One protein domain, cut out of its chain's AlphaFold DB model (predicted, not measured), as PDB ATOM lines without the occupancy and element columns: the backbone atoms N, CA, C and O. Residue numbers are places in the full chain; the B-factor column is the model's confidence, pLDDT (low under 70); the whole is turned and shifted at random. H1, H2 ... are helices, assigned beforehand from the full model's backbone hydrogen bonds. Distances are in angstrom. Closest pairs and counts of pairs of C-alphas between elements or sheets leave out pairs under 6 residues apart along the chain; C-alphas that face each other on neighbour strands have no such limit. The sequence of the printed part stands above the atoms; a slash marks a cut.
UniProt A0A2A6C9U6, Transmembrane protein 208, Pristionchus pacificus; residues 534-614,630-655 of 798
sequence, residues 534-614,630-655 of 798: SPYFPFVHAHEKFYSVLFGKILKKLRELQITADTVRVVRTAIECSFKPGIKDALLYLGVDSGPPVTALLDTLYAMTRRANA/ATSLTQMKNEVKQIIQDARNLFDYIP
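This is residues 534 to 614 and 630 to 655 of the 798 residues of the protein "Transmembrane protein 208" of Pristionchus pacificus (UniProt A0A2A6C9U6). From H1 and H4 at one end, H2 runs lengthwise toward an up-and-down bundle of H3, H5 and H6. The 107 printed residues have six named helices: all helix. The whole is compact, with a 15.0 A radius of gyration of the C-alphas, spanning 48 by 31 by 20 A.

H1, residues 534 to 542, only just touches H4, 583 to 589, with 3 pairs of C-alphas within 8 A. H2, 544 to 557, touches H5, 595 to 611, with residues 552 to 556 alone. H3, 568 to 578, touches H6, 630 to 651, at a shallow tilt of 7 degrees, C-alphas 572 and 643 being closest, 6.3 A. In H4 and H5 every O i to N i+4 pair is within hydrogen-bond range.

H1 begins at C-alpha 534 (3.014, -0.853, -68.753); H6, 31.4 A long, ends at C-alpha 651 (15.175, -7.747, -47.052).

The cut, residues 615 to 629, leaves C-alphas 614 and 630 14.9 A apart. pLDDT is under 70 in 35 residues.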
ATOM      1  N   SER A 534       2.651  -1.639 -67.564       57.03
ATOM      2  CA  SER A 534       3.014  -0.853 -68.753       57.03
ATOM      3  C   SER A 534       2.129   0.385 -69.013       57.03
ATOM      4  O   SER A 534       2.688   1.458 -69.266       57.03
ATOM      5  N   PRO A 535       0.783   0.335 -68.861       66.56
ATOM      6  CA  PRO A 535      -0.082   1.500 -69.087       66.56
ATOM      7  C   PRO A 535       0.198   2.700 -68.167       66.56
ATOM      8  O   PRO A 535      -0.122   3.835 -68.526       66.56
ATOM      9  N   TYR A 536       0.788   2.474 -66.988       78.44
ATOM     10  CA  TYR A 536       1.003   3.506 -65.970       78.44
ATOM     11  C   TYR A 536       2.417   4.102 -65.995       78.44
ATOM     12  O   TYR A 536       2.621   5.192 -65.455       78.44
ATOM     13  N   PHE A 537       3.392   3.456 -66.646       81.81
ATOM     14  CA  PHE A 537       4.764   3.973 -66.718       81.81
ATOM     15  C   PHE A 537       4.893   5.382 -67.331       81.81
ATOM     16  O   PHE A 537       5.700   6.150 -66.808       81.81
ATOM     17  N   PRO A 538       4.087   5.813 -68.327       82.31
ATOM     18  CA  PRO A 538       4.103   7.203 -68.790       82.31
ATOM     19  C   PRO A 538       3.782   8.220 -67.681       82.31
ATOM     20  O   PRO A 538       4.455   9.245 -67.585       82.31
ATOM     21  N   PHE A 539       2.806   7.920 -66.814       87.25
ATOM     22  CA  PHE A 539       2.462   8.743 -65.647       87.25
ATOM     23  C   PHE A 539       3.602   8.747 -64.620       87.25
ATOM     24  O   PHE A 539       4.060   9.807 -64.197       87.25
ATOM     25  N   VAL A 540       4.107   7.559 -64.268       87.31
ATOM     26  CA  VAL A 540       5.211   7.387 -63.307       87.31
ATOM     27  C   VAL A 540       6.459   8.158 -63.755       87.31
ATOM     28  O   VAL A 540       7.070   8.855 -62.949       87.31
ATOM     29  N   HIS A 541       6.799   8.105 -65.046       85.62
ATOM     30  CA  HIS A 541       7.917   8.848 -65.630       85.62
ATOM     31  C   HIS A 541       7.674  10.366 -65.644       85.62
ATOM     32  O   HIS A 541       8.596  11.140 -65.377       85.62
ATOM     33  N   ALA A 542       6.458  10.826 -65.949       86.44
ATOM     34  CA  ALA A 542       6.146  12.256 -65.945       86.44
ATOM     35  C   ALA A 542       6.171  12.868 -64.532       86.44
ATOM     36  O   ALA A 542       6.530  14.038 -64.373       86.44
ATOM     37  N   HIS A 543       5.859  12.068 -63.510       92.69
ATOM     38  CA  HIS A 543       5.857  12.464 -62.101       92.69
ATOM     39  C   HIS A 543       7.048  11.897 -61.303       92.69
ATOM     40  O   HIS A 543       6.977  11.826 -60.078       92.69
ATOM     41  N   GLU A 544       8.163  11.551 -61.961       90.88
ATOM     42  CA  GLU A 544       9.350  10.896 -61.374       90.88
ATOM     43  C   GLU A 544       9.767  11.478 -60.009       90.88
ATOM     44  O   GLU A 544       9.903  10.737 -59.038       90.88
ATOM     45  N   LYS A 545       9.836  12.812 -59.883       92.94
ATOM     46  CA  LYS A 545      10.217  13.515 -58.639       92.94
ATOM     47  C   LYS A 545       9.312  13.228 -57.431       92.94
ATOM     48  O   LYS A 545       9.759  13.373 -56.291       92.94
ATOM     49  N   PHE A 546       8.059  12.821 -57.638       93.94
ATOM     50  CA  PHE A 546       7.172  12.393 -56.550       93.94
ATOM     51  C   PHE A 546       7.647  11.067 -55.932       93.94
ATOM     52  O   PHE A 546       7.493  10.871 -54.727       93.94
ATOM     53  N   TYR A 547       8.276  10.205 -56.734       91.94
ATOM     54  CA  TYR A 547       8.832   8.915 -56.329       91.94
ATOM     55  C   TYR A 547      10.310   9.025 -55.916       91.94
ATOM     56  O   TYR A 547      10.686   8.481 -54.884       91.94
ATOM     57  N   SER A 548      11.140   9.762 -56.664       87.25
ATOM     58  CA  SER A 548      12.584   9.881 -56.399       87.25
ATOM     59  C   SER A 548      12.934  10.895 -55.298       87.25
ATOM     60  O   SER A 548      13.835  10.643 -54.501       87.25
ATOM     61  N   VAL A 549      12.206  12.019 -55.189       92.50
ATOM     62  CA  VAL A 549      12.525  13.107 -54.238       92.50
ATOM     63  C   VAL A 549      11.536  13.187 -53.074       92.50
ATOM     64  O   VAL A 549      11.956  13.244 -51.914       92.50
ATOM     65  N   LEU A 550      10.223  13.208 -53.342       94.38
ATOM     66  CA  LEU A 550       9.231  13.392 -52.272       94.38
ATOM     67  C   LEU A 550       9.126  12.161 -51.363       94.38
ATOM     68  O   LEU A 550       9.068  12.335 -50.148       94.38
ATOM     69  N   PHE A 551       9.193  10.938 -51.899       92.69
ATOM     70  CA  PHE A 551       9.166   9.722 -51.076       92.69
ATOM     71  C   PHE A 551      10.350   9.647 -50.093       92.69
ATOM     72  O   PHE A 551      10.155   9.390 -48.905       92.69
ATOM     73  N   GLY A 552      11.568   9.985 -50.536       89.19
ATOM     74  CA  GLY A 552      12.735  10.081 -49.649       89.19
ATOM     75  C   GLY A 552      12.568  11.132 -48.540       89.19
ATOM     76  O   GLY A 552      12.972  10.907 -47.398       89.19
ATOM     77  N   LYS A 553      11.904  12.259 -48.837       92.06
ATOM     78  CA  LYS A 553      11.552  13.288 -47.838       92.06
ATOM     79  C   LYS A 553      10.451  12.835 -46.875       92.06
ATOM     80  O   LYS A 553      10.562  13.124 -45.689       92.06
ATOM     81  N   ILE A 554       9.446  12.096 -47.349       93.12
ATOM     82  CA  ILE A 554       8.394  11.456 -46.538       93.12
ATOM     83  C   ILE A 554       9.030  10.493 -45.525       93.12
ATOM     84  O   ILE A 554       8.794  10.627 -44.325       93.12
ATOM     85  N   LEU A 555       9.905   9.588 -45.982       90.19
ATOM     86  CA  LEU A 555      10.629   8.655 -45.109       90.19
ATOM     87  C   LEU A 555      11.560   9.379 -44.122       90.19
ATOM     88  O   LEU A 555      11.622   8.991 -42.957       90.19
ATOM     89  N   LYS A 556      12.241  10.458 -44.540       90.00
ATOM     90  CA  LYS A 556      13.044  11.286 -43.624       90.00
ATOM     91  C   LYS A 556      12.175  11.943 -42.541       90.00
ATOM     92  O   LYS A 556      12.503  11.804 -41.365       90.00
ATOM     93  N   LYS A 557      11.082  12.617 -42.921       90.62
ATOM     94  CA  LYS A 557      10.200  13.365 -42.004       90.62
ATOM     95  C   LYS A 557       9.510  12.449 -40.985       90.62
ATOM     96  O   LYS A 557       9.360  12.834 -39.830       90.62
ATOM     97  N   LEU A 558       9.193  11.206 -41.360       88.69
ATOM     98  CA  LEU A 558       8.676  10.180 -40.441       88.69
ATOM     99  C   LEU A 558       9.638   9.798 -39.300       88.69
ATOM    100  O   LEU A 558       9.176   9.258 -38.300       88.69
ATOM    101  N   ARG A 559      10.945  10.076 -39.422       85.50
ATOM    102  CA  ARG A 559      11.929   9.895 -38.332       85.50
ATOM    103  C   ARG A 559      12.060  11.123 -37.424       85.50
ATOM    104  O   ARG A 559      12.644  11.021 -36.355       85.50
ATOM    105  N   GLU A 560      11.575  12.280 -37.876       85.94
ATOM    106  CA  GLU A 560      11.647  13.564 -37.160       85.94
ATOM    107  C   GLU A 560      10.391  13.817 -36.309       85.94
ATOM    108  O   GLU A 560      10.439  14.563 -35.335       85.94
ATOM    109  N   LEU A 561       9.263  13.202 -36.675       84.38
ATOM    110  CA  LEU A 561       7.974  13.336 -35.997       84.38
ATOM    111  C   LEU A 561       7.774  12.235 -34.937       84.38
ATOM    112  O   LEU A 561       8.140  11.080 -35.147       84.38
ATOM    113  N   GLN A 562       7.137  12.574 -33.810       77.62
ATOM    114  CA  GLN A 562       6.824  11.613 -32.743       77.62
ATOM    115  C   GLN A 562       5.753  10.604 -33.192       77.62
ATOM    116  O   GLN A 562       4.662  10.998 -33.599       77.62
ATOM    117  N   ILE A 563       6.050   9.306 -33.096       76.38
ATOM    118  CA  ILE A 563       5.132   8.217 -33.471       76.38
ATOM    119  C   ILE A 563       4.252   7.830 -32.275       76.38
ATOM    120  O   ILE A 563       4.742   7.632 -31.166       76.38
ATOM    121  N   THR A 564       2.950   7.680 -32.522       70.75
ATOM    122  CA  THR A 564       1.930   7.248 -31.550       70.75
ATOM    123  C   THR A 564       1.231   5.968 -32.018       70.75
ATOM    124  O   THR A 564       1.355   5.573 -33.180       70.75
ATOM    125  N   ALA A 565       0.455   5.321 -31.139       66.94
ATOM    126  CA  ALA A 565      -0.275   4.093 -31.474       66.94
ATOM    127  C   ALA A 565      -1.234   4.295 -32.662       66.94
ATOM    128  O   ALA A 565      -1.239   3.500 -33.597       66.94
ATOM    129  N   ASP A 566      -1.952   5.419 -32.703       65.31
ATOM    130  CA  ASP A 566      -2.898   5.742 -33.782       65.31
ATOM    131  C   ASP A 566      -2.215   6.108 -35.112       65.31
ATOM    132  O   ASP A 566      -2.854   6.134 -36.167       65.31
ATOM    133  N   THR A 567      -0.911   6.411 -35.082       72.19
ATOM    134  CA  THR A 567      -0.146   6.897 -36.245       72.19
ATOM    135  C   THR A 567       0.890   5.898 -36.764       72.19
ATOM    136  O   THR A 567       1.325   6.029 -37.909       72.19
ATOM    137  N   VAL A 568       1.207   4.825 -36.026       74.00
ATOM    138  CA  VAL A 568       2.120   3.754 -36.484       74.00
ATOM    139  C   VAL A 568       1.669   3.108 -37.806       74.00
ATOM    140  O   VAL A 568       2.494   2.725 -38.637       74.00
ATOM    141  N   ARG A 569       0.357   3.089 -38.079       76.81
ATOM    142  CA  ARG A 569      -0.225   2.621 -39.352       76.81
ATOM    143  C   ARG A 569       0.183   3.475 -40.558       76.81
ATOM    144  O   ARG A 569       0.295   2.952 -41.669       76.81
ATOM    145  N   VAL A 570       0.463   4.764 -40.354       81.00
ATOM    146  CA  VAL A 570       1.025   5.658 -41.384       81.00
ATOM    147  C   VAL A 570       2.449   5.220 -41.720       81.00
ATOM    148  O   VAL A 570       2.786   5.067 -42.893       81.00
ATOM    149  N   VAL A 571       3.244   4.920 -40.690       79.88
ATOM    150  CA  VAL A 571       4.627   4.436 -40.811       79.88
ATOM    151  C   VAL A 571       4.670   3.083 -41.531       79.88
ATOM    152  O   VAL A 571       5.420   2.940 -42.497       79.88
ATOM    153  N   ARG A 572       3.794   2.133 -41.155       80.50
ATOM    154  CA  ARG A 572       3.571   0.875 -41.899       80.50
ATOM    155  C   ARG A 572       3.284   1.162 -43.371       80.50
ATOM    156  O   ARG A 572       3.976   0.640 -44.232       80.50
ATOM    157  N   THR A 573       2.307   2.018 -43.666       80.94
ATOM    158  CA  THR A 573       1.880   2.298 -45.049       80.94
ATOM    159  C   THR A 573       2.978   2.976 -45.887       80.94
ATOM    160  O   THR A 573       3.046   2.753 -47.097       80.94
ATOM    161  N   ALA A 574       3.850   3.780 -45.269       83.44
ATOM    162  CA  ALA A 574       5.015   4.383 -45.917       83.44
ATOM    163  C   ALA A 574       6.124   3.358 -46.200       83.44
ATOM    164  O   ALA A 574       6.619   3.305 -47.322       83.44
ATOM    165  N   ILE A 575       6.448   2.497 -45.233       79.94
ATOM    166  CA  ILE A 575       7.402   1.388 -45.400       79.94
ATOM    167  C   ILE A 575       6.908   0.399 -46.473       79.94
ATOM    168  O   ILE A 575       7.665   0.007 -47.360       79.94
ATOM    169  N   GLU A 576       5.611   0.084 -46.479       78.94
ATOM    170  CA  GLU A 576       4.962  -0.751 -47.499       78.94
ATOM    171  C   GLU A 576       5.056  -0.190 -48.927       78.94
ATOM    172  O   GLU A 576       4.924  -0.959 -49.882       78.94
ATOM    173  N   CYS A 577       5.274   1.117 -49.118       79.75
ATOM    174  CA  CYS A 577       5.459   1.682 -50.461       79.75
ATOM    175  C   CYS A 577       6.696   1.100 -51.160       79.75
ATOM    176  O   CYS A 577       6.669   0.908 -52.372       79.75
ATOM    177  N   SER A 578       7.740   0.765 -50.402       75.69
ATOM    178  CA  SER A 578       9.006   0.254 -50.931       75.69
ATOM    179  C   SER A 578       8.945  -1.199 -51.407       75.69
ATOM    180  O   SER A 578       9.857  -1.651 -52.098       75.69
ATOM    181  N   PHE A 579       7.897  -1.954 -51.049       70.19
ATOM    182  CA  PHE A 579       7.821  -3.385 -51.367       70.19
ATOM    183  C   PHE A 579       6.461  -3.928 -51.819       70.19
ATOM    184  O   PHE A 579       6.437  -5.015 -52.398       70.19
ATOM    185  N   LYS A 580       5.335  -3.231 -51.607       69.75
ATOM    186  CA  LYS A 580       4.054  -3.669 -52.189       69.75
ATOM    187  C   LYS A 580       4.046  -3.429 -53.709       69.75
ATOM    188  O   LYS A 580       4.524  -2.377 -54.149       69.75
ATOM    189  N   PRO A 581       3.484  -4.364 -54.500       62.59
ATOM    190  CA  PRO A 581       3.417  -4.229 -55.952       62.59
ATOM    191  C   PRO A 581       2.657  -2.963 -56.381       62.59
ATOM    192  O   PRO A 581       1.836  -2.408 -55.637       62.59
ATOM    193  N   GLY A 582       2.980  -2.468 -57.569       72.69
ATOM    194  CA  GLY A 582       2.586  -1.155 -58.071       72.69
ATOM    195  C   GLY A 582       3.614  -0.077 -57.731       72.69
ATOM    196  O   GLY A 582       4.325   0.372 -58.625       72.69
ATOM    197  N   ILE A 583       3.746   0.338 -56.456       76.56
ATOM    198  CA  ILE A 583       4.786   1.340 -56.119       76.56
ATOM    199  C   ILE A 583       6.183   0.723 -56.208       76.56
ATOM    200  O   ILE A 583       7.063   1.372 -56.767       76.56
ATOM    201  N   LYS A 584       6.401  -0.512 -55.732       77.06
ATOM    202  CA  LYS A 584       7.710  -1.174 -55.879       77.06
ATOM    203  C   LYS A 584       8.156  -1.197 -57.342       77.06
ATOM    204  O   LYS A 584       9.291  -0.853 -57.647       77.06
ATOM    205  N   ASP A 585       7.249  -1.558 -58.240       73.88
ATOM    206  CA  ASP A 585       7.541  -1.729 -59.663       73.88
ATOM    207  C   ASP A 585       7.733  -0.374 -60.365       73.88
ATOM    208  O   ASP A 585       8.617  -0.239 -61.207       73.88
ATOM    209  N   ALA A 586       7.008   0.667 -59.935       77.88
ATOM    210  CA  ALA A 586       7.260   2.055 -60.324       77.88
ATOM    211  C   ALA A 586       8.633   2.574 -59.843       77.88
ATOM    212  O   ALA A 586       9.350   3.209 -60.613       77.88
ATOM    213  N   LEU A 587       9.035   2.280 -58.599       80.75
ATOM    214  CA  LEU A 587      10.355   2.643 -58.061       80.75
ATOM    215  C   LEU A 587      11.483   1.916 -58.810       80.75
ATOM    216  O   LEU A 587      12.466   2.550 -59.186       80.75
ATOM    217  N   LEU A 588      11.316   0.618 -59.088       78.75
ATOM    218  CA  LEU A 588      12.260  -0.181 -59.879       78.75
ATOM    219  C   LEU A 588      12.378   0.326 -61.324       78.75
ATOM    220  O   LEU A 588      13.492   0.448 -61.829       78.75
ATOM    221  N   TYR A 589      11.257   0.669 -61.968       78.56
ATOM    222  CA  TYR A 589      11.231   1.264 -63.308       78.56
ATOM    223  C   TYR A 589      11.997   2.600 -63.370       78.56
ATOM    224  O   TYR A 589      12.717   2.852 -64.333       78.56
ATOM    225  N   LEU A 590      11.896   3.424 -62.322       81.94
ATOM    226  CA  LEU A 590      12.637   4.685 -62.191       81.94
ATOM    227  C   LEU A 590      14.070   4.522 -61.641       81.94
ATOM    228  O   LEU A 590      14.788   5.512 -61.520       81.94
ATOM    229  N   GLY A 591      14.502   3.306 -61.284       78.50
ATOM    230  CA  GLY A 591      15.818   3.052 -60.683       78.50
ATOM    231  C   GLY A 591      16.008   3.632 -59.273       78.50
ATOM    232  O   GLY A 591      17.144   3.846 -58.850       78.50
ATOM    233  N   VAL A 592      14.920   3.906 -58.544       81.44
ATOM    234  CA  VAL A 592      14.947   4.521 -57.209       81.44
ATOM    235  C   VAL A 592      15.153   3.451 -56.138       81.44
ATOM    236  O   VAL A 592      14.220   2.735 -55.769       81.44
ATOM    237  N   ASP A 593      16.367   3.372 -55.590       78.00
ATOM    238  CA  ASP A 593      16.619   2.571 -54.391       78.00
ATOM    239  C   ASP A 593      15.961   3.216 -53.159       78.00
ATOM    240  O   ASP A 593      16.178   4.385 -52.832       78.00
ATOM    241  N   SER A 594      15.145   2.425 -52.469       77.75
ATOM    242  CA  SER A 594      14.441   2.805 -51.244       77.75
ATOM    243  C   SER A 594      14.895   2.011 -50.015       77.75
ATOM    244  O   SER A 594      14.410   2.286 -48.917       77.75
ATOM    245  N   GLY A 595      15.853   1.086 -50.157       75.25
ATOM    246  CA  GLY A 595      16.421   0.309 -49.055       75.25
ATOM    247  C   GLY A 595      17.043   1.193 -47.969       75.25
ATOM    248  O   GLY A 595      16.510   1.231 -46.861       75.25
ATOM    249  N   PRO A 596      18.101   1.978 -48.259       78.44
ATOM    250  CA  PRO A 596      18.788   2.805 -47.265       78.44
ATOM    251  C   PRO A 596      17.887   3.748 -46.433       78.44
ATOM    252  O   PRO A 596      18.037   3.765 -45.206       78.44
ATOM    253  N   PRO A 597      16.932   4.518 -47.009       78.38
ATOM    254  CA  PRO A 597      16.047   5.361 -46.202       78.38
ATOM    255  C   PRO A 597      15.019   4.561 -45.384       78.38
ATOM    256  O   PRO A 597      14.644   5.025 -44.305       78.38
ATOM    257  N   VAL A 598      14.590   3.377 -45.846       79.25
ATOM    258  CA  VAL A 598      13.718   2.472 -45.072       79.25
ATOM    259  C   VAL A 598      14.475   1.838 -43.910       79.25
ATOM    260  O   VAL A 598      13.974   1.884 -42.790       79.25
ATOM    261  N   THR A 599      15.686   1.317 -44.129       75.44
ATOM    262  CA  THR A 599      16.518   0.722 -43.068       75.44
ATOM    263  C   THR A 599      16.736   1.719 -41.934       75.44
ATOM    264  O   THR A 599      16.370   1.438 -40.799       75.44
ATOM    265  N   ALA A 600      17.150   2.950 -42.245       76.12
ATOM    266  CA  ALA A 600      17.346   3.983 -41.227       76.12
ATOM    267  C   ALA A 600      16.044   4.426 -40.507       76.12
ATOM    268  O   ALA A 600      16.101   4.970 -39.402       76.12
ATOM    269  N   LEU A 601      14.859   4.218 -41.100       80.88
ATOM    270  CA  LEU A 601      13.565   4.394 -40.420       80.88
ATOM    271  C   LEU A 601      13.250   3.197 -39.500       80.88
ATOM    272  O   LEU A 601      12.808   3.405 -38.369       80.88
ATOM    273  N   LEU A 602      13.540   1.967 -39.934       77.44
ATOM    274  CA  LEU A 602      13.425   0.749 -39.121       77.44
ATOM    275  C   LEU A 602      14.385   0.763 -37.919       77.44
ATOM    276  O   LEU A 602      13.974   0.399 -36.820       77.44
ATOM    277  N   ASP A 603      15.612   1.260 -38.084       76.31
ATOM    278  CA  ASP A 603      16.577   1.444 -36.992       76.31
ATOM    279  C   ASP A 603      16.064   2.450 -35.953       76.31
ATOM    280  O   ASP A 603      16.164   2.221 -34.746       76.31
ATOM    281  N   THR A 604      15.441   3.542 -36.415       77.19
ATOM    282  CA  THR A 604      14.817   4.552 -35.544       77.19
ATOM    283  C   THR A 604      13.660   3.937 -34.741       77.19
ATOM    284  O   THR A 604      13.597   4.088 -33.518       77.19
ATOM    285  N   LEU A 605      12.780   3.175 -35.403       74.88
ATOM    286  CA  LEU A 605      11.685   2.417 -34.778       74.88
ATOM    287  C   LEU A 605      12.185   1.383 -33.754       74.88
ATOM    288  O   LEU A 605      11.631   1.267 -32.655       74.88
ATOM    289  N   TYR A 606      13.247   0.651 -34.091       70.00
ATOM    290  CA  TYR A 606      13.869  -0.335 -33.211       70.00
ATOM    291  C   TYR A 606      14.502   0.334 -31.982       70.00
ATOM    292  O   TYR A 606      14.293  -0.130 -30.861       70.00
ATOM    293  N   ALA A 607      15.190   1.467 -32.156       69.69
ATOM    294  CA  ALA A 607      15.766   2.242 -31.059       69.69
ATOM    295  C   ALA A 607      14.700   2.785 -30.090       69.69
ATOM    296  O   ALA A 607      14.879   2.687 -28.875       69.69
ATOM    297  N   MET A 608      13.567   3.291 -30.595       67.81
ATOM    298  CA  MET A 608      12.436   3.706 -29.749       67.81
ATOM    299  C   MET A 608      11.822   2.519 -28.998       67.81
ATOM    300  O   MET A 608      11.621   2.594 -27.787       67.81
ATOM    301  N   THR A 609      11.615   1.392 -29.684       65.75
ATOM    302  CA  THR A 609      11.097   0.158 -29.067       65.75
ATOM    303  C   THR A 609      12.044  -0.376 -27.988       65.75
ATOM    304  O   THR A 609      11.584  -0.858 -26.957       65.75
ATOM    305  N   ARG A 610      13.363  -0.262 -28.192       65.06
ATOM    306  CA  ARG A 610      14.387  -0.663 -27.217       65.06
ATOM    307  C   ARG A 610      14.424   0.263 -26.001       65.06
ATOM    308  O   ARG A 610      14.488  -0.249 -24.893       65.06
ATOM    309  N   ARG A 611      14.339   1.590 -26.184       61.19
ATOM    310  CA  ARG A 611      14.257   2.555 -25.067       61.19
ATOM    311  C   ARG A 611      13.028   2.301 -24.197       61.19
ATOM    312  O   ARG A 611      13.162   2.204 -22.989       61.19
ATOM    313  N   ALA A 612      11.866   2.079 -24.812       56.09
ATOM    314  CA  ALA A 612      10.632   1.743 -24.099       56.09
ATOM    315  C   ALA A 612      10.622   0.327 -23.473       56.09
ATOM    316  O   ALA A 612       9.606  -0.063 -22.902       56.09
ATOM    317  N   ASN A 613      11.698  -0.456 -23.618       51.53
ATOM    318  CA  ASN A 613      11.900  -1.771 -22.996       51.53
ATOM    319  C   ASN A 613      13.190  -1.814 -22.149       51.53
ATOM    320  O   ASN A 613      13.657  -2.905 -21.819       51.53
ATOM    321  N   ALA A 614      13.802  -0.668 -21.836       44.50
ATOM    322  CA  ALA A 614      14.766  -0.622 -20.744       44.50
ATOM    323  C   ALA A 614      14.016  -0.921 -19.432       44.50
ATOM    324  O   ALA A 614      12.876  -0.467 -19.298       44.50
ATOM    325  N   ALA A 630      -0.914   1.906 -20.819       44.84
ATOM    326  CA  ALA A 630      -0.064   0.713 -20.883       44.84
ATOM    327  C   ALA A 630      -0.494  -0.237 -22.017       44.84
ATOM    328  O   ALA A 630       0.346  -0.761 -22.756       44.84
ATOM    329  N   THR A 631      -1.806  -0.395 -22.218       52.91
ATOM    330  CA  THR A 631      -2.386  -1.190 -23.311       52.91
ATOM    331  C   THR A 631      -2.031  -0.601 -24.678       52.91
ATOM    332  O   THR A 631      -1.554  -1.323 -25.554       52.91
ATOM    333  N   SER A 632      -2.184   0.718 -24.842       54.22
ATOM    334  CA  SER A 632      -1.862   1.436 -26.087       54.22
ATOM    335  C   SER A 632      -0.370   1.347 -26.446       54.22
ATOM    336  O   SER A 632      -0.012   1.008 -27.578       54.22
ATOM    337  N   LEU A 633       0.520   1.539 -25.464       58.53
ATOM    338  CA  LEU A 633       1.965   1.378 -25.653       58.53
ATOM    339  C   LEU A 633       2.337  -0.069 -26.026       58.53
ATOM    340  O   LEU A 633       3.184  -0.289 -26.893       58.53
ATOM    341  N   THR A 634       1.683  -1.061 -25.416       63.94
ATOM    342  CA  THR A 634       1.913  -2.485 -25.710       63.94
ATOM    343  C   THR A 634       1.440  -2.860 -27.117       63.94
ATOM    344  O   THR A 634       2.168  -3.544 -27.843       63.94
ATOM    345  N   GLN A 635       0.283  -2.352 -27.558       65.81
ATOM    346  CA  GLN A 635      -0.173  -2.502 -28.942       65.81
ATOM    347  C   GLN A 635       0.822  -1.868 -29.924       65.81
ATOM    348  O   GLN A 635       1.220  -2.525 -30.886       65.81
ATOM    349  N   MET A 636       1.287  -0.641 -29.660       65.50
ATOM    350  CA  MET A 636       2.274   0.040 -30.508       65.50
ATOM    351  C   MET A 636       3.574  -0.774 -30.628       65.50
ATOM    352  O   MET A 636       4.053  -0.998 -31.739       65.50
ATOM    353  N   LYS A 637       4.112  -1.285 -29.509       67.75
ATOM    354  CA  LYS A 637       5.297  -2.166 -29.496       67.75
ATOM    355  C   LYS A 637       5.095  -3.410 -30.369       67.75
ATOM    356  O   LYS A 637       6.033  -3.831 -31.046       67.75
ATOM    357  N   ASN A 638       3.896  -3.994 -30.377       74.06
ATOM    358  CA  ASN A 638       3.586  -5.175 -31.183       74.06
ATOM    359  C   ASN A 638       3.398  -4.838 -32.674       74.06
ATOM    360  O   ASN A 638       3.971  -5.534 -33.514       74.06
ATOM    361  N   GLU A 639       2.704  -3.746 -33.024       71.38
ATOM    362  CA  GLU A 639       2.605  -3.289 -34.421       71.38
ATOM    363  C   GLU A 639       3.996  -2.933 -34.992       71.38
ATOM    364  O   GLU A 639       4.303  -3.332 -36.117       71.38
ATOM    365  N   VAL A 640       4.886  -2.291 -34.214       69.25
ATOM    366  CA  VAL A 640       6.277  -2.002 -34.632       69.25
ATOM    367  C   VAL A 640       7.115  -3.273 -34.797       69.25
ATOM    368  O   VAL A 640       7.803  -3.404 -35.812       69.25
ATOM    369  N   LYS A 641       7.040  -4.238 -33.867       71.75
ATOM    370  CA  LYS A 641       7.702  -5.549 -34.029       71.75
ATOM    371  C   LYS A 641       7.262  -6.240 -35.320       71.75
ATOM    372  O   LYS A 641       8.117  -6.716 -36.063       71.75
ATOM    373  N   GLN A 642       5.959  -6.241 -35.618       76.19
ATOM    374  CA  GLN A 642       5.442  -6.839 -36.848       76.19
ATOM    375  C   GLN A 642       5.936  -6.090 -38.093       76.19
ATOM    376  O   GLN A 642       6.350  -6.737 -39.042       76.19
ATOM    377  N   ILE A 643       5.972  -4.750 -38.095       70.38
ATOM    378  CA  ILE A 643       6.527  -3.963 -39.218       70.38
ATOM    379  C   ILE A 643       8.008  -4.302 -39.459       70.38
ATOM    380  O   ILE A 643       8.425  -4.448 -40.607       70.38
ATOM    381  N   ILE A 644       8.800  -4.453 -38.393       67.75
ATOM    382  CA  ILE A 644      10.219  -4.824 -38.492       67.75
ATOM    383  C   ILE A 644      10.376  -6.257 -39.016       67.75
ATOM    384  O   ILE A 644      11.253  -6.493 -39.844       67.75
ATOM    385  N   GLN A 645       9.531  -7.204 -38.593       69.75
ATOM    386  CA  GLN A 645       9.584  -8.580 -39.094       69.75
ATOM    387  C   GLN A 645       9.096  -8.690 -40.546       69.75
ATOM    388  O   GLN A 645       9.763  -9.331 -41.354       69.75
ATOM    389  N   ASP A 646       7.998  -8.014 -40.900       68.75
ATOM    390  CA  ASP A 646       7.472  -7.930 -42.270       68.75
ATOM    391  C   ASP A 646       8.525  -7.360 -43.232       68.75
ATOM    392  O   ASP A 646       8.649  -7.833 -44.360       68.75
ATOM    393  N   ALA A 647       9.304  -6.365 -42.785       64.69
ATOM    394  CA  ALA A 647      10.404  -5.802 -43.558       64.69
ATOM    395  C   ALA A 647      11.621  -6.743 -43.629       64.69
ATOM    396  O   ALA A 647      12.156  -6.944 -44.717       64.69
ATOM    397  N   ARG A 648      12.050  -7.349 -42.510       62.88
ATOM    398  CA  ARG A 648      13.182  -8.298 -42.481       62.88
ATOM    399  C   ARG A 648      12.944  -9.499 -43.384       62.88
ATOM    400  O   ARG A 648      13.740  -9.714 -44.284       62.88
ATOM    401  N   ASN A 649      11.778 -10.140 -43.285       62.25
ATOM    402  CA  ASN A 649      11.353 -11.238 -44.167       62.25
ATOM    403  C   ASN A 649      11.429 -10.904 -45.678       62.25
ATOM    404  O   ASN A 649      11.358 -11.805 -46.512       62.25
ATOM    405  N   LEU A 650      11.521  -9.619 -46.036       55.25
ATOM    406  CA  LEU A 650      11.559  -9.097 -47.402       55.25
ATOM    407  C   LEU A 650      12.955  -8.582 -47.810       55.25
ATOM    408  O   LEU A 650      13.303  -8.660 -48.988       55.25
ATOM    409  N   PHE A 651      13.763  -8.104 -46.856       53.16
ATOM    410  CA  PHE A 651      15.175  -7.747 -47.052       53.16
ATOM    411  C   PHE A 651      16.129  -8.944 -46.905       53.16
ATOM    412  O   PHE A 651      17.163  -8.949 -47.558       53.16
ATOM    413  N   ASP A 652      15.758  -9.991 -46.167       42.56
ATOM    414  CA  ASP A 652      16.497 -11.262 -46.072       42.56
ATOM    415  C   ASP A 652      16.381 -12.106 -47.368       42.56
ATOM    416  O   ASP A 652      17.017 -13.150 -47.504       42.56
ATOM    417  N   TYR A 653      15.613 -11.632 -48.365       37.25
ATOM    418  CA  TYR A 653      15.703 -12.085 -49.764       37.25
ATOM    419  C   TYR A 653      16.757 -11.297 -50.580       37.25
ATOM    420  O   TYR A 653      16.854 -11.447 -51.798       37.25
ATOM    421  N   ILE A 654      17.573 -10.466 -49.929       32.94
ATOM    422  CA  ILE A 654      18.914 -10.120 -50.405       32.94
ATOM    423  C   ILE A 654      19.839 -11.204 -49.834       32.94
ATOM    424  O   ILE A 654      20.038 -11.234 -48.617       32.94
ATOM    425  N   PRO A 655      20.400 -12.110 -50.658       24.08
ATOM    426  CA  PRO A 655      21.391 -13.061 -50.170       24.08
ATOM    427  C   PRO A 655      22.574 -12.307 -49.548       24.08
ATOM    428  O   PRO A 655      22.917 -11.226 -50.037       24.08
TER     429      PRO A 655